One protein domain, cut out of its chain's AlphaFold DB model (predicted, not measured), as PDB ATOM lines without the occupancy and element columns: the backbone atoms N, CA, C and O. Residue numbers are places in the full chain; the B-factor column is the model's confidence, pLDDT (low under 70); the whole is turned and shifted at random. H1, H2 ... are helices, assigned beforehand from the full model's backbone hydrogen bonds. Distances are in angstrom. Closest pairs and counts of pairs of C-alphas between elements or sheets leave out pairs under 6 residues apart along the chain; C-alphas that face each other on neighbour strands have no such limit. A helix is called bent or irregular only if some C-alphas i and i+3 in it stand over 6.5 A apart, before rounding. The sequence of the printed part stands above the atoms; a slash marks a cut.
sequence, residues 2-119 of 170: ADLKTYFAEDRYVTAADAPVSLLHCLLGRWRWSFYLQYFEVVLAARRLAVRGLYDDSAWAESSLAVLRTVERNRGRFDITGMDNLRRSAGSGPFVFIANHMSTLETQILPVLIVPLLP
ATOM      1  N   ALA A   2     -37.618   4.803  52.327       47.06
ATOM      2  CA  ALA A   2     -36.568   5.549  53.016       47.06
ATOM      3  C   ALA A   2     -35.755   4.563  53.868       47.06
ATOM      4  O   ALA A   2     -36.324   3.589  54.361       47.06
ATOM      5  N   ASP A   3     -34.451   4.793  53.994       57.38
ATOM      6  CA  ASP A   3     -33.557   3.972  54.813       57.38
ATOM      7  C   ASP A   3     -33.949   4.148  56.289       57.38
ATOM      8  O   ASP A   3     -33.584   5.124  56.950       57.38
ATOM      9  N   LEU A   4     -34.843   3.278  56.766       68.94
ATOM     10  CA  LEU A   4     -35.355   3.320  58.128       68.94
ATOM     11  C   LEU A   4     -34.239   2.915  59.087       68.94
ATOM     12  O   LEU A   4     -33.465   1.990  58.841       68.94
ATOM     13  N   LYS A   5     -34.177   3.602  60.226       81.81
ATOM     14  CA  LYS A   5     -33.180   3.327  61.257       81.81
ATOM     15  C   LYS A   5     -33.220   1.853  61.667       81.81
ATOM     16  O   LYS A   5     -34.245   1.351  62.126       81.81
ATOM     17  N   THR A   6     -32.074   1.182  61.576       80.81
ATOM     18  CA  THR A   6     -31.912  -0.176  62.105       80.81
ATOM     19  C   THR A   6     -31.760  -0.116  63.626       80.81
ATOM     20  O   THR A   6     -30.838   0.514  64.143       80.81
ATOM     21  N   TYR A   7     -32.672  -0.765  64.355       88.19
ATOM     22  CA  TYR A   7     -32.660  -0.798  65.826       88.19
ATOM     23  C   TYR A   7     -31.933  -2.015  66.406       88.19
ATOM     24  O   TYR A   7     -31.388  -1.934  67.505       88.19
ATOM     25  N   PHE A   8     -31.921  -3.126  65.666       90.62
ATOM     26  CA  PHE A   8     -31.331  -4.396  66.077       90.62
ATOM     27  C   PHE A   8     -30.484  -4.949  64.929       90.62
ATOM     28  O   PHE A   8     -31.021  -5.305  63.883       90.62
ATOM     29  N   ALA A   9     -29.161  -4.992  65.108       88.94
ATOM     30  CA  ALA A   9     -28.220  -5.440  64.075       88.94
ATOM     31  C   ALA A   9     -27.908  -6.945  64.149       88.94
ATOM     32  O   ALA A   9     -27.658  -7.569  63.127       88.94
ATOM     33  N   GLU A  10     -27.990  -7.533  65.341       94.31
ATOM     34  CA  GLU A  10     -27.677  -8.945  65.593       94.31
ATOM     35  C   GLU A  10     -28.877  -9.860  65.316       94.31
ATOM     36  O   GLU A  10     -30.010  -9.381  65.254       94.31
ATOM     37  N   ASP A  11     -28.664 -11.168  65.130       95.88
ATOM     38  CA  ASP A  11     -29.755 -12.157  64.981       95.88
ATOM     39  C   ASP A  11     -30.546 -12.359  66.284       95.88
ATOM     40  O   ASP A  11     -31.749 -12.641  66.270       95.88
ATOM     41  N   ARG A  12     -29.868 -12.160  67.421       97.12
ATOM     42  CA  ARG A  12     -30.433 -12.288  68.761       97.12
ATOM     43  C   ARG A  12     -30.327 -10.986  69.543       97.12
ATOM     44  O   ARG A  12     -29.276 -10.354  69.587       97.12
ATOM     45  N   TYR A  13     -31.405 -10.632  70.228       96.12
ATOM     46  CA  TYR A  13     -31.467  -9.541  71.187       96.12
ATOM     47  C   TYR A  13     -31.876 -10.086  72.550       96.12
ATOM     48  O   TYR A  13     -32.957 -10.649  72.697       96.12
ATOM     49  N   VAL A  14     -31.027  -9.873  73.553       97.06
ATOM     50  CA  VAL A  14     -31.327 -10.196  74.950       97.06
ATOM     51  C   VAL A  14     -31.241  -8.915  75.763       97.06
ATOM     52  O   VAL A  14     -30.254  -8.182  75.667       97.06
ATOM     53  N   THR A  15     -32.253  -8.634  76.581       96.12
ATOM     54  CA  THR A  15     -32.179  -7.511  77.520       96.12
ATOM     55  C   THR A  15     -30.997  -7.714  78.469       96.12
ATOM     56  O   THR A  15     -30.929  -8.725  79.169       96.12
ATOM     57  N   ALA A  16     -30.095  -6.732  78.529       92.81
ATOM     58  CA  ALA A  16     -28.911  -6.788  79.380       92.81
ATOM     59  C   ALA A  16     -29.266  -7.008  80.865       92.81
ATOM     60  O   ALA A  16     -30.281  -6.510  81.370       92.81
ATOM     61  N   ALA A  17     -28.424  -7.754  81.584       89.44
ATOM     62  CA  ALA A  17     -28.652  -8.065  82.996       89.44
ATOM     63  C   ALA A  17     -28.726  -6.790  83.859       89.44
ATOM     64  O   ALA A  17     -29.596  -6.667  84.728       89.44
ATOM     65  N   ASP A  18     -27.873  -5.820  83.543       89.56
ATOM     66  CA  ASP A  18     -27.735  -4.499  84.153       89.56
ATOM     67  C   ASP A  18     -28.599  -3.418  83.478       89.56
ATOM     68  O   ASP A  18     -28.402  -2.227  83.722       89.56
ATOM     69  N   ALA A  19     -29.589  -3.812  82.660       88.88
ATOM     70  CA  ALA A  19     -30.454  -2.869  81.961       88.88
ATOM     71  C   ALA A  19     -31.048  -1.821  82.927       88.88
ATOM     72  O   ALA A  19     -31.581  -2.187  83.988       88.88
ATOM     73  N   PRO A  20     -30.993  -0.527  82.554       87.06
ATOM     74  CA  PRO A  20     -31.339   0.569  83.443       87.06
ATOM     75  C   PRO A  20     -32.801   0.488  83.868       87.06
ATOM     76  O   PRO A  20     -33.690   0.167  83.079       87.06
ATOM     77  N   VAL A  21     -33.053   0.827  85.126       90.56
ATOM     78  CA  VAL A  21     -34.392   0.817  85.721       90.56
ATOM     79  C   VAL A  21     -34.935   2.237  85.733       90.56
ATOM     80  O   VAL A  21     -34.203   3.189  86.000       90.56
ATOM     81  N   SER A  22     -36.224   2.393  85.436       89.88
ATOM     82  CA  SER A  22     -36.863   3.709  85.441       89.88
ATOM     83  C   SER A  22     -36.777   4.350  86.828       89.88
ATOM     84  O   SER A  22     -37.130   3.729  87.831       89.88
ATOM     85  N   LEU A  23     -36.378   5.623  86.885       88.94
ATOM     86  CA  LEU A  23     -36.408   6.399  88.126       88.94
ATOM     87  C   LEU A  23     -37.824   6.470  88.695       88.94
ATOM     88  O   LEU A  23     -38.003   6.289  89.894       88.94
ATOM     89  N   LEU A  24     -38.840   6.636  87.841       87.75
ATOM     90  CA  LEU A  24     -40.241   6.619  88.259       87.75
ATOM     91  C   LEU A  24     -40.630   5.267  88.871       87.75
ATOM     92  O   LEU A  24     -41.376   5.220  89.843       87.75
ATOM     93  N   HIS A  25     -40.100   4.168  88.330       89.88
ATOM     94  CA  HIS A  25     -40.288   2.841  88.912       89.88
ATOM     95  C   HIS A  25     -39.656   2.742  90.302       89.88
ATOM     96  O   HIS A  25     -40.288   2.218  91.214       89.88
ATOM     97  N   CYS A  26     -38.453   3.283  90.502       88.56
ATOM     98  CA  CYS A  26     -37.822   3.333  91.822       88.56
ATOM     99  C   CYS A  26     -38.592   4.234  92.806       88.56
ATOM    100  O   CYS A  26     -38.875   3.802  93.921       88.56
ATOM    101  N   LEU A  27     -38.974   5.445  92.384       89.50
ATOM    102  CA  LEU A  27     -39.670   6.441  93.208       89.50
ATOM    103  C   LEU A  27     -41.064   5.979  93.640       89.50
ATOM    104  O   LEU A  27     -41.446   6.172  94.787       89.50
ATOM    105  N   LEU A  28     -41.806   5.311  92.754       88.62
ATOM    106  CA  LEU A  28     -43.111   4.726  93.076       88.62
ATOM    107  C   LEU A  28     -42.994   3.374  93.799       88.62
ATOM    108  O   LEU A  28     -43.893   2.544  93.696       88.62
ATOM    109  N   GLY A  29     -41.875   3.091  94.472       85.06
ATOM    110  CA  GLY A  29     -41.710   1.868  95.259       85.06
ATOM    111  C   GLY A  29     -41.841   0.583  94.436       85.06
ATOM    112  O   GLY A  29     -42.300  -0.432  94.951       85.06
ATOM    113  N   ARG A  30     -41.459   0.616  93.152       86.38
ATOM    114  CA  ARG A  30     -41.524  -0.511  92.200       86.38
ATOM    115  C   ARG A  30     -42.955  -0.943  91.868       86.38
ATOM    116  O   ARG A  30     -43.203  -2.082  91.477       86.38
ATOM    117  N   TRP A  31     -43.911  -0.024  91.997       89.00
ATOM    118  CA  TRP A  31     -45.314  -0.273  91.681       89.00
ATOM    119  C   TRP A  31     -45.571  -0.338  90.176       89.00
ATOM    120  O   TRP A  31     -44.992   0.417  89.394       89.00
ATOM    121  N   ARG A  32     -46.543  -1.168  89.776       89.88
ATOM    122  CA  ARG A  32     -46.969  -1.342  88.371       89.88
ATOM    123  C   ARG A  32     -47.434  -0.049  87.691       89.88
ATOM    124  O   ARG A  32     -47.366   0.062  86.475       89.88
ATOM    125  N   TRP A  33     -47.880   0.937  88.468       91.44
ATOM    126  CA  TRP A  33     -48.310   2.239  87.956       91.44
ATOM    127  C   TRP A  33     -47.207   2.984  87.211       91.44
ATOM    128  O   TRP A  33     -47.498   3.672  86.238       91.44
ATOM    129  N   SER A  34     -45.944   2.779  87.592       92.25
ATOM    130  CA  SER A  34     -44.802   3.334  86.863       92.25
ATOM    131  C   SER A  34     -44.791   2.921  85.388       92.25
ATOM    132  O   SER A  34     -44.563   3.771  84.528       92.25
ATOM    133  N   PHE A  35     -45.096   1.656  85.079       94.25
ATOM    134  CA  PHE A  35     -45.215   1.173  83.704       94.25
ATOM    135  C   PHE A  35     -46.356   1.872  82.967       94.25
ATOM    136  O   PHE A  35     -46.137   2.414  81.888       94.25
ATOM    137  N   TYR A  36     -47.556   1.899  83.555       93.94
ATOM    138  CA  TYR A  36     -48.723   2.488  82.899       93.94
ATOM    139  C   TYR A  36     -48.524   3.972  82.594       93.94
ATOM    140  O   TYR A  36     -48.834   4.394  81.487       93.94
ATOM    141  N   LEU A  37     -47.963   4.748  83.524       94.50
ATOM    142  CA  LEU A  37     -47.697   6.174  83.312       94.50
ATOM    143  C   LEU A  37     -46.737   6.408  82.134       94.50
ATOM    144  O   LEU A  37     -47.049   7.196  81.246       94.50
ATOM    145  N   GLN A  38     -45.625   5.668  82.085       95.12
ATOM    146  CA  GLN A  38     -44.659   5.744  80.978       95.12
ATOM    147  C   GLN A  38     -45.267   5.258  79.654       95.12
ATOM    148  O   GLN A  38     -45.066   5.865  78.608       95.12
ATOM    149  N   TYR A  39     -46.060   4.186  79.680       95.50
ATOM    150  CA  TYR A  39     -46.741   3.684  78.488       95.50
ATOM    151  C   TYR A  39     -47.767   4.689  77.947       95.50
ATOM    152  O   TYR A  39     -47.811   4.948  76.745       95.50
ATOM    153  N   PHE A  40     -48.572   5.302  78.820       95.19
ATOM    154  CA  PHE A  40     -49.532   6.326  78.412       95.19
ATOM    155  C   PHE A  40     -48.844   7.555  77.823       95.19
ATOM    156  O   PHE A  40     -49.368   8.126  76.870       95.19
ATOM    157  N   GLU A  41     -47.669   7.936  78.323       95.62
ATOM    158  CA  GLU A  41     -46.861   8.994  77.716       95.62
ATOM    159  C   GLU A  41     -46.538   8.683  76.245       95.62
ATOM    160  O   GLU A  41     -46.804   9.515  75.371       95.62
ATOM    161  N   VAL A  42     -46.078   7.458  75.953       96.75
ATOM    162  CA  VAL A  42     -45.803   6.998  74.580       96.75
ATOM    163  C   VAL A  42     -47.069   7.035  73.719       96.75
ATOM    164  O   VAL A  42     -47.051   7.580  72.615       96.75
ATOM    165  N   VAL A  43     -48.195   6.525  74.229       95.56
ATOM    166  CA  VAL A  43     -49.479   6.527  73.504       95.56
ATOM    167  C   VAL A  43     -49.953   7.950  73.207       95.56
ATOM    168  O   VAL A  43     -50.408   8.234  72.099       95.56
ATOM    169  N   LEU A  44     -49.837   8.874  74.162       96.38
ATOM    170  CA  LEU A  44     -50.235  10.267  73.972       96.38
ATOM    171  C   LEU A  44     -49.334  10.983  72.960       96.38
ATOM    172  O   LEU A  44     -49.843  11.796  72.184       96.38
ATOM    173  N   ALA A  45     -48.031  10.698  72.948       96.75
ATOM    174  CA  ALA A  45     -47.104  11.224  71.949       96.75
ATOM    175  C   ALA A  45     -47.442  10.698  70.543       96.75
ATOM    176  O   ALA A  45     -47.654  11.494  69.625       96.75
ATOM    177  N   ALA A  46     -47.615   9.381  70.398       96.75
ATOM    178  CA  ALA A  46     -48.023   8.744  69.146       96.75
ATOM    179  C   ALA A  46     -49.364   9.295  68.635       96.75
ATOM    180  O   ALA A  46     -49.498   9.656  67.467       96.75
ATOM    181  N   ARG A  47     -50.351   9.458  69.525       96.50
ATOM    182  CA  ARG A  47     -51.651  10.043  69.179       96.50
ATOM    183  C   ARG A  47     -51.516  11.478  68.680       96.50
ATOM    184  O   ARG A  47     -52.179  11.837  67.710       96.50
ATOM    185  N   ARG A  48     -50.696  12.311  69.332       97.00
ATOM    186  CA  ARG A  48     -50.463  13.702  68.902       97.00
ATOM    187  C   ARG A  48     -49.893  13.758  67.487       97.00
ATOM    188  O   ARG A  48     -50.365  14.569  66.697       97.00
ATOM    189  N   LEU A  49     -48.935  12.889  67.166       97.75
ATOM    190  CA  LEU A  49     -48.394  12.768  65.810       97.75
ATOM    191  C   LEU A  49     -49.465  12.285  64.826       97.75
ATOM    192  O   LEU A  49     -49.633  12.884  63.767       97.75
ATOM    193  N   ALA A  50     -50.250  11.270  65.198       97.19
ATOM    194  CA  ALA A  50     -51.254  10.676  64.319       97.19
ATOM    195  C   ALA A  50     -52.381  11.658  63.973       97.19
ATOM    196  O   ALA A  50     -52.787  11.755  62.820       97.19
ATOM    197  N   VAL A  51     -52.844  12.447  64.947       96.88
ATOM    198  CA  VAL A  51     -53.848  13.503  64.722       96.88
ATOM    199  C   VAL A  51     -53.325  14.596  63.783       96.88
ATOM    200  O   VAL A  51     -54.109  15.198  63.061       96.88
ATOM    201  N   ARG A  52     -52.009  14.839  63.767       96.94
ATOM    202  CA  ARG A  52     -51.359  15.798  62.861       96.94
ATOM    203  C   ARG A  52     -50.998  15.200  61.496       96.94
ATOM    204  O   ARG A  52     -50.446  15.916  60.673       96.94
ATOM    205  N   GLY A  53     -51.259  13.909  61.266       96.56
ATOM    206  CA  GLY A  53     -50.835  13.205  60.051       96.56
ATOM    207  C   GLY A  53     -49.322  12.968  59.954       96.56
ATOM    208  O   GLY A  53     -48.829  12.662  58.878       96.56
ATOM    209  N   LEU A  54     -48.589  13.108  61.065       97.31
ATOM    210  CA  LEU A  54     -47.123  12.997  61.138       97.31
ATOM    211  C   LEU A  54     -46.648  11.677  61.755       97.31
ATOM    212  O   LEU A  54     -45.473  11.517  62.060       97.31
ATOM    213  N   TYR A  55     -47.565  10.754  62.030       97.19
ATOM    214  CA  TYR A  55     -47.204   9.435  62.527       97.19
ATOM    215  C   TYR A  55     -46.982   8.544  61.318       97.19
ATOM    216  O   TYR A  55     -47.947   8.000  60.809       97.19
ATOM    217  N   ASP A  56     -45.759   8.466  60.810       95.62
ATOM    218  CA  ASP A  56     -45.334   7.621  59.689       95.62
ATOM    219  C   ASP A  56     -44.707   6.309  60.201       95.62
ATOM    220  O   ASP A  56     -44.803   5.993  61.392       95.62
ATOM    221  N   ASP A  57     -44.128   5.503  59.314       95.00
ATOM    222  CA  ASP A  57     -43.502   4.223  59.671       95.00
ATOM    223  C   ASP A  57     -42.322   4.403  60.634       95.00
ATOM    224  O   ASP A  57     -42.191   3.653  61.605       95.00
ATOM    225  N   SER A  58     -41.524   5.457  60.440       94.94
ATOM    226  CA  SER A  58     -40.426   5.828  61.337       94.94
ATOM    227  C   SER A  58     -40.942   6.100  62.750       94.94
ATOM    228  O   SER A  58     -40.498   5.464  63.707       94.94
ATOM    229  N   ALA A  59     -41.941   6.979  62.881       96.38
ATOM    230  CA  ALA A  59     -42.547   7.334  64.162       96.38
ATOM    231  C   ALA A  59     -43.211   6.132  64.853       96.38
ATOM    232  O   ALA A  59     -43.254   6.060  66.084       96.38
ATOM    233  N   TRP A  60     -43.729   5.176  64.079       96.75
ATOM    234  CA  TRP A  60     -44.305   3.950  64.624       96.75
ATOM    235  C   TRP A  60     -43.250   2.971  65.129       96.75
ATOM    236  O   TRP A  60     -43.414   2.410  66.214       96.75
ATOM    237  N   ALA A  61     -42.147   2.797  64.403       96.44
ATOM    238  CA  ALA A  61     -41.030   1.993  64.882       96.44
ATOM    239  C   ALA A  61     -40.397   2.614  66.144       96.44
ATOM    240  O   ALA A  61     -40.093   1.899  67.099       96.44
ATOM    241  N   GLU A  62     -40.276   3.944  66.204       96.69
ATOM    242  CA  GLU A  62     -39.766   4.659  67.380       96.69
ATOM    243  C   GLU A  62     -40.681   4.535  68.602       96.69
ATOM    244  O   GLU A  62     -40.205   4.269  69.708       96.69
ATOM    245  N   SER A  63     -41.996   4.695  68.431       96.88
ATOM    246  CA  SER A  63     -42.942   4.523  69.539       96.88
ATOM    247  C   SER A  63     -42.959   3.072  70.030       96.88
ATOM    248  O   SER A  63     -42.972   2.830  71.236       96.88
ATOM    249  N   SER A  64     -42.858   2.106  69.114       97.31
ATOM    250  CA  SER A  64     -42.732   0.682  69.424       97.31
ATOM    251  C   SER A  64     -41.451   0.381  70.212       97.31
ATOM    252  O   SER A  64     -41.503  -0.284  71.254       97.31
ATOM    253  N   LEU A  65     -40.315   0.968  69.814       97.44
ATOM    254  CA  LEU A  65     -39.072   0.906  70.584       97.44
ATOM    255  C   LEU A  65     -39.250   1.517  71.979       97.44
ATOM    256  O   LEU A  65     -38.773   0.955  72.965       97.44
ATOM    257  N   ALA A  66     -39.931   2.659  72.086       97.12
ATOM    258  CA  ALA A  66     -40.178   3.316  73.364       97.12
ATOM    259  C   ALA A  66     -41.021   2.438  74.303       97.12
ATOM    260  O   ALA A  66     -40.728   2.380  75.503       97.12
ATOM    261  N   VAL A  67     -42.006   1.695  73.782       97.50
ATOM    262  CA  VAL A  67     -42.746   0.690  74.564       97.50
ATOM    263  C   VAL A  67     -41.821  -0.440  75.013       97.50
ATOM    264  O   VAL A  67     -41.800  -0.749  76.205       97.50
ATOM    265  N   LEU A  68     -41.008  -1.009  74.116       97.19
ATOM    266  CA  LEU A  68     -40.036  -2.055  74.460       97.19
ATOM    267  C   LEU A  68     -39.107  -1.593  75.593       97.19
ATOM    268  O   LEU A  68     -38.996  -2.260  76.621       97.19
ATOM    269  N   ARG A  69     -38.521  -0.397  75.475       96.00
ATOM    270  CA  ARG A  69     -37.664   0.185  76.523       96.00
ATOM    271  C   ARG A  69     -38.426   0.471  77.811       96.00
ATOM    272  O   ARG A  69     -37.861   0.329  78.894       96.00
ATOM    273  N   THR A  70     -39.695   0.861  77.729       96.19
ATOM    274  CA  THR A  70     -40.549   1.045  78.909       96.19
ATOM    275  C   THR A  70     -40.741  -0.274  79.647       96.19
ATOM    276  O   THR A  70     -40.612  -0.308  80.870       96.19
ATOM    277  N   VAL A  71     -40.980  -1.374  78.934       95.81
ATOM    278  CA  VAL A  71     -41.070  -2.714  79.532       95.81
ATOM    279  C   VAL A  71     -39.752  -3.088  80.219       95.81
ATOM    280  O   VAL A  71     -39.764  -3.456  81.394       95.81
ATOM    281  N   GLU A  72     -38.610  -2.907  79.551       95.88
ATOM    282  CA  GLU A  72     -37.289  -3.228  80.118       95.88
ATOM    283  C   GLU A  72     -36.965  -2.431  81.385       95.88
ATOM    284  O   GLU A  72     -36.537  -2.990  82.402       95.88
ATOM    285  N   ARG A  73     -37.240  -1.122  81.352       94.25
ATOM    286  CA  ARG A  73     -37.046  -0.209  82.487       94.25
ATOM    287  C   ARG A  73     -37.951  -0.525  83.672       94.25
ATOM    288  O   ARG A  73     -37.637  -0.130  84.794       94.25
ATOM    289  N   ASN A  74     -39.048  -1.241  83.437       94.75
ATOM    290  CA  ASN A  74     -39.958  -1.750  84.460       94.75
ATOM    291  C   ASN A  74     -39.730  -3.247  84.736       94.75
ATOM    292  O   ASN A  74     -40.655  -3.949  85.131       94.75
ATOM    293  N   ARG A  75     -38.481  -3.717  84.575       93.31
ATOM    294  CA  ARG A  75     -37.999  -5.076  84.898       93.31
ATOM    295  C   ARG A  75     -38.474  -6.189  83.963       93.31
ATOM    296  O   ARG A  75     -38.086  -7.333  84.181       93.31
ATOM    297  N   GLY A  76     -39.217  -5.877  82.904       94.00
ATOM    298  CA  GLY A  76     -39.417  -6.819  81.809       94.00
ATOM    299  C   GLY A  76     -38.083  -7.183  81.150       94.00
ATOM    300  O   GLY A  76     -37.099  -6.437  81.231       94.00
ATOM    301  N   ARG A  77     -38.027  -8.362  80.540       95.81
ATOM    302  CA  ARG A  77     -36.849  -8.871  79.836       95.81
ATOM    303  C   ARG A  77     -37.306  -9.503  78.530       95.81
ATOM    304  O   ARG A  77     -38.324 -10.191  78.508       95.81
ATOM    305  N   PHE A  78     -36.557  -9.246  77.471       96.50
ATOM    306  CA  PHE A  78     -36.767  -9.801  76.147       96.50
ATOM    307  C   PHE A  78     -35.622 -10.744  75.802       96.50
ATOM    308  O   PHE A  78     -34.467 -10.478  76.133       96.50
ATOM    309  N   ASP A  79     -35.973 -11.822  75.115       97.00
ATOM    310  CA  ASP A  79     -35.060 -12.694  74.391       97.00
ATOM    311  C   ASP A  79     -35.700 -12.931  73.023       97.00
ATOM    312  O   ASP A  79     -36.742 -13.578  72.910       97.00
ATOM    313  N   ILE A  80     -35.146 -12.287  72.004       96.25
ATOM    314  CA  ILE A  80     -35.658 -12.270  70.636       96.25
ATOM    315  C   ILE A  80     -34.587 -12.914  69.772       96.25
ATOM    316  O   ILE A  80     -33.439 -12.490  69.821       96.25
ATOM    317  N   THR A  81     -34.943 -13.920  68.983       97.06
ATOM    318  CA  THR A  81     -34.020 -14.660  68.106       97.06
ATOM    319  C   THR A  81     -34.581 -14.743  66.692       97.06
ATOM    320  O   THR A  81     -35.782 -14.547  66.486       97.06
ATOM    321  N   GLY A  82     -33.725 -15.047  65.714       95.38
ATOM    322  CA  GLY A  82     -34.150 -15.253  64.334       95.38
ATOM    323  C   GLY A  82     -34.465 -13.960  63.584       95.38
ATOM    324  O   GLY A  82     -35.217 -13.999  62.607       95.38
ATOM    325  N   MET A  83     -33.913 -12.820  64.013       93.94
ATOM    326  CA  MET A  83     -34.066 -11.547  63.298       93.94
ATOM    327  C   MET A  83     -33.436 -11.591  61.900       93.94
ATOM    328  O   MET A  83     -33.915 -10.911  60.990       93.94
ATOM    329  N   ASP A  84     -32.439 -12.449  61.671       94.19
ATOM    330  CA  ASP A  84     -31.885 -12.655  60.335       94.19
ATOM    331  C   ASP A  84     -32.893 -13.258  59.359       94.19
ATOM    332  O   ASP A  84     -32.785 -13.022  58.158       94.19
ATOM    333  N   ASN A  85     -33.890 -14.011  59.834       93.44
ATOM    334  CA  ASN A  85     -34.944 -14.520  58.955       93.44
ATOM    335  C   ASN A  85     -35.735 -13.365  58.332       93.44
ATOM    336  O   ASN A  85     -36.056 -13.428  57.146       93.44
ATOM    337  N   LEU A  86     -35.989 -12.295  59.095       91.19
ATOM    338  CA  LEU A  86     -36.638 -11.084  58.587       91.19
ATOM    339  C   LEU A  86     -35.738 -10.369  57.582       91.19
ATOM    340  O   LEU A  86     -36.177 -10.079  56.473       91.19
ATOM    341  N   ARG A  87     -34.463 -10.147  57.936       91.44
ATOM    342  CA  ARG A  87     -33.495  -9.470  57.056       91.44
ATOM    343  C   ARG A  87     -33.291 -10.199  55.732       91.44
ATOM    344  O   ARG A  87     -33.325  -9.566  54.687       91.44
ATOM    345  N   ARG A  88     -33.113 -11.523  55.763       92.00
ATOM    346  CA  ARG A  88     -32.939 -12.343  54.550       92.00
ATOM    347  C   ARG A  88     -34.181 -12.361  53.667       92.00
ATOM    348  O   ARG A  88     -34.056 -12.472  52.454       92.00
ATOM    349  N   SER A  89     -35.361 -12.275  54.273       88.19
ATOM    350  CA  SER A  89     -36.632 -12.297  53.545       88.19
ATOM    351  C   SER A  89     -37.035 -10.913  53.026       88.19
ATOM    352  O   SER A  89     -37.910 -10.821  52.162       88.19
ATOM    353  N   ALA A  90     -36.402  -9.841  53.517       84.38
ATOM    354  CA  ALA A  90     -36.669  -8.475  53.087       84.38
ATOM    355  C   ALA A  90     -36.519  -8.352  51.560       84.38
ATOM    356  O   ALA A  90     -35.485  -8.686  50.988       84.38
ATOM    357  N   GLY A  91     -37.587  -7.918  50.887       84.56
ATOM    358  CA  GLY A  91     -37.628  -7.784  49.426       84.56
ATOM    359  C   GLY A  91     -38.055  -9.033  48.643       84.56
ATOM    360  O   GLY A  91     -38.228  -8.934  47.433       84.56
ATOM    361  N   SER A  92     -38.287 -10.182  49.293       88.69
ATOM    362  CA  SER A  92     -38.728 -11.416  48.606       88.69
ATOM    363  C   SER A  92     -40.246 -11.506  48.377       88.69
ATOM    364  O   SER A  92     -40.724 -12.473  47.789       88.69
ATOM    365  N   GLY A  93     -41.013 -10.509  48.821       84.00
ATOM    366  CA  GLY A  93     -42.460 -10.427  48.627       84.00
ATOM    367  C   GLY A  93     -43.194  -9.911  49.865       84.00
ATOM    368  O   GLY A  93     -42.560  -9.616  50.878       84.00
ATOM    369  N   PRO A  94     -44.526  -9.771  49.789       92.06
ATOM    370  CA  PRO A  94     -45.345  -9.472  50.954       92.06
ATOM    371  C   PRO A  94     -45.480 -10.725  51.835       92.06
ATOM    372  O   PRO A  94     -45.567 -11.849  51.332       92.06
ATOM    373  N   PHE A  95     -45.527 -10.541  53.153       94.38
ATOM    374  CA  PHE A  95     -45.583 -11.637  54.123       94.38
ATOM    375  C   PHE A  95     -46.803 -11.514  55.027       94.38
ATOM    376  O   PHE A  95     -47.217 -10.421  55.401       94.38
ATOM    377  N   VAL A  96     -47.337 -12.657  55.456       95.25
ATOM    378  CA  VAL A  96     -48.326 -12.701  56.536       95.25
ATOM    379  C   VAL A  96     -47.607 -13.062  57.830       95.25
ATOM    380  O   VAL A  96     -47.186 -14.202  58.020       95.25
ATOM    381  N   PHE A  97     -47.475 -12.091  58.732       94.06
ATOM    382  CA  PHE A  97     -46.918 -12.313  60.064       94.06
ATOM    383  C   PHE A  97     -47.981 -12.866  61.008       94.06
ATOM    384  O   PHE A  97     -49.021 -12.245  61.232       94.06
ATOM    385  N   ILE A  98     -47.699 -14.029  61.593       93.62
ATOM    386  CA  ILE A  98     -48.581 -14.700  62.544       93.62
ATOM    387  C   ILE A  98     -47.860 -14.770  63.884       93.62
ATOM    388  O   ILE A  98     -46.784 -15.353  63.988       93.62
ATOM    389  N   ALA A  99     -48.470 -14.187  64.911       91.19
ATOM    390  CA  ALA A  99     -47.991 -14.255  66.283       91.19
ATOM    391  C   ALA A  99     -49.080 -14.855  67.171       91.19
ATOM    392  O   ALA A  99     -50.263 -14.523  67.043       91.19
ATOM    393  N   ASN A 100     -48.684 -15.723  68.096       88.94
ATOM    394  CA  ASN A 100     -49.555 -16.139  69.183       88.94
ATOM    395  C   ASN A 100     -49.922 -14.903  70.019       88.94
ATOM    396  O   ASN A 100     -49.056 -14.201  70.525       88.94
ATOM    397  N   HIS A 101     -51.216 -14.609  70.137       78.75
ATOM    398  CA  HIS A 101     -51.692 -13.401  70.805       78.75
ATOM    399  C   HIS A 101     -51.866 -13.664  72.306       78.75
ATOM    400  O   HIS A 101     -52.954 -14.037  72.747       78.75
ATOM    401  N   MET A 102     -50.794 -13.514  73.088       76.06
ATOM    402  CA  MET A 102     -50.844 -13.687  74.546       76.06
ATOM    403  C   MET A 102     -51.193 -12.377  75.259       76.06
ATOM    404  O   MET A 102     -51.720 -12.403  76.372       76.06
ATOM    405  N   SER A 103     -50.948 -11.225  74.624       85.56
ATOM    406  CA  SER A 103     -51.316  -9.918  75.165       85.56
ATOM    407  C   SER A 103     -51.436  -8.829  74.089       85.56
ATOM    408  O   SER A 103     -51.396  -9.074  72.889       85.56
ATOM    409  N   THR A 104     -51.594  -7.575  74.511       87.75
ATOM    410  CA  THR A 104     -51.441  -6.429  73.607       87.75
ATOM    411  C   THR A 104     -49.979  -6.118  73.285       87.75
ATOM    412  O   THR A 104     -49.732  -5.267  72.444       87.75
ATOM    413  N   LEU A 105     -49.009  -6.736  73.961       91.50
ATOM    414  CA  LEU A 105     -47.586  -6.429  73.810       91.50
ATOM    415  C   LEU A 105     -47.109  -6.676  72.379       91.50
ATOM    416  O   LEU A 105     -46.400  -5.846  71.825       91.50
ATOM    417  N   GLU A 106     -47.556  -7.764  71.764       91.50
ATOM    418  CA  GLU A 106     -47.203  -8.195  70.416       91.50
ATOM    419  C   GLU A 106     -47.492  -7.088  69.392       91.50
ATOM    420  O   GLU A 106     -46.627  -6.741  68.592       91.50
ATOM    421  N   THR A 107     -48.660  -6.442  69.476       90.19
ATOM    422  CA  THR A 107     -49.013  -5.329  68.576       90.19
ATOM    423  C   THR A 107     -48.240  -4.044  68.873       90.19
ATOM    424  O   THR A 107     -48.170  -3.167  68.014       90.19
ATOM    425  N   GLN A 108     -47.649  -3.922  70.065       93.62
ATOM    426  CA  GLN A 108     -46.841  -2.770  70.460       93.62
ATOM    427  C   GLN A 108     -45.351  -2.944  70.150       93.62
ATOM    428  O   GLN A 108     -44.693  -1.936  69.928       93.62
ATOM    429  N   ILE A 109     -44.806  -4.168  70.143       94.94
ATOM    430  CA  ILE A 109     -43.354  -4.415  70.002       94.94
ATOM    431  C   ILE A 109     -42.944  -4.973  68.639       94.94
ATOM    432  O   ILE A 109     -41.839  -4.702  68.188       94.94
ATOM    433  N   LEU A 110     -43.792  -5.751  67.961       94.88
ATOM    434  CA  LEU A 110     -43.428  -6.289  66.648       94.88
ATOM    435  C   LEU A 110     -43.143  -5.195  65.602       94.88
ATOM    436  O   LEU A 110     -42.257  -5.416  64.775       94.88
ATOM    437  N   PRO A 111     -43.790  -4.007  65.636       95.38
ATOM    438  CA  PRO A 111     -43.483  -2.951  64.680       95.38
ATOM    439  C   PRO A 111     -42.012  -2.517  64.680       95.38
ATOM    440  O   PRO A 111     -41.457  -2.361  63.599       95.38
ATOM    441  N   VAL A 112     -41.338  -2.398  65.834       96.19
ATOM    442  CA  VAL A 112     -39.906  -2.026  65.854       96.19
ATOM    443  C   VAL A 112     -39.010  -3.074  65.179       96.19
ATOM    444  O   VAL A 112     -37.928  -2.738  64.704       96.19
ATOM    445  N   LEU A 113     -39.452  -4.333  65.103       95.06
ATOM    446  CA  LEU A 113     -38.707  -5.413  64.451       95.06
ATOM    447  C   LEU A 113     -38.985  -5.486  62.943       95.06
ATOM    448  O   LEU A 113     -38.078  -5.782  62.171       95.06
ATOM    449  N   ILE A 114     -40.233  -5.245  62.530       94.62
ATOM    450  CA  ILE A 114     -40.706  -5.519  61.163       94.62
ATOM    451  C   ILE A 114     -40.687  -4.261  60.290       94.62
ATOM    452  O   ILE A 114     -40.139  -4.299  59.191       94.62
ATOM    453  N   VAL A 115     -41.245  -3.149  60.784       94.25
ATOM    454  CA  VAL A 115     -41.440  -1.904  60.014       94.25
ATOM    455  C   VAL A 115     -40.149  -1.387  59.368       94.25
ATOM    456  O   VAL A 115     -40.211  -0.968  58.214       94.25
ATOM    457  N   PRO A 116     -38.968  -1.435  60.026       92.44
ATOM    458  CA  PRO A 116     -37.729  -0.978  59.394       92.44
ATOM    459  C   PRO A 116     -37.328  -1.764  58.140       92.44
ATOM    460  O   PRO A 116     -36.565  -1.258  57.324       92.44
ATOM    461  N   LEU A 117     -37.807  -3.001  57.998       92.06
ATOM    462  CA  LEU A 117     -37.395  -3.930  56.945       92.06
ATOM    463  C   LEU A 117     -38.475  -4.139  55.884       92.06
ATOM    464  O   LEU A 117     -38.156  -4.463  54.741       92.06
ATOM    465  N   LEU A 118     -39.747  -4.014  56.265       91.88
ATOM    466  CA  LEU A 118     -40.893  -4.399  55.453       91.88
ATOM    467  C   LEU A 118     -42.072  -3.450  55.718       91.88
ATOM    468  O   LEU A 118     -42.372  -3.175  56.886       91.88
ATOM    469  N   PRO A 119     -42.794  -3.003  54.673       92.12
ATOM    470  CA  PRO A 119     -44.110  -2.402  54.852       92.12
ATOM    471  C   PRO A 119     -45.013  -3.391  55.591       92.12
ATOM    472  O   PRO A 119     -45.012  -4.579  55.281       92.12
TER     473      PRO A 119
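Overview. This is residues 2 to 119 of the 170 residues of the protein "PlsC domain-containing protein" of Spirochaetes bacterium GWB1_66_5 (UniProt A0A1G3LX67). A helical hairpin of H2 and H3, side by side, has H5 packed across H3; small H1 and H4 lie toward opposite ends of the longest axis. The printed part has 118 residues, under half in named elements: five helices, H1 to H5 in order, no named strand, all helix. It is compact, with a radius of gyration of the C-alphas of 15.3 A and spans of 49 by 37 by 26 A.

Arrangement. H2, residues 33 to 51, touches H3, residues 57 to 73, at a shallow tilt of 6 degrees, opposite ways; their closest C-alphas, Val 42 and Ser 63, are 6.3 A apart. H5, residues 105 to 114, touches H3 at a steep tilt of 54 degrees, opposite ways; the closest C-alphas, Ala 61 and Val 112, are 4.3 A apart. H1, residues 23 to 27, and H2, with residues 34 to 35 alone, only just touch, only at the corner, with 3 pairs of C-alphas within 8 A, the closest those of His 25 and Ser 34, 5.0 A. H4, residues 83 to 89, is close but not clearly touching H5, Leu 86 to Ile 114 being the closest C-alphas at 7.4 A. Every O i to N i+4 pair is within hydrogen-bond range in H1, H2, H3 and H4, but 3 of 6 in H5.

Along the chain. H2 measures 26.4 A from C-alpha 33 at (-48.310, 2.239, 87.956), H3 24.1 A and H5 14.4 A to C-alpha 114 at (-40.706, -5.519, 61.163). H5 is irregular, but only just: C-alphas 108 and 111 are 6.7 A apart.

Size, cuts and confidence. The printed part has no cut; the H4 to H5 link is long, and residues 2 to 4 have pLDDT under 70.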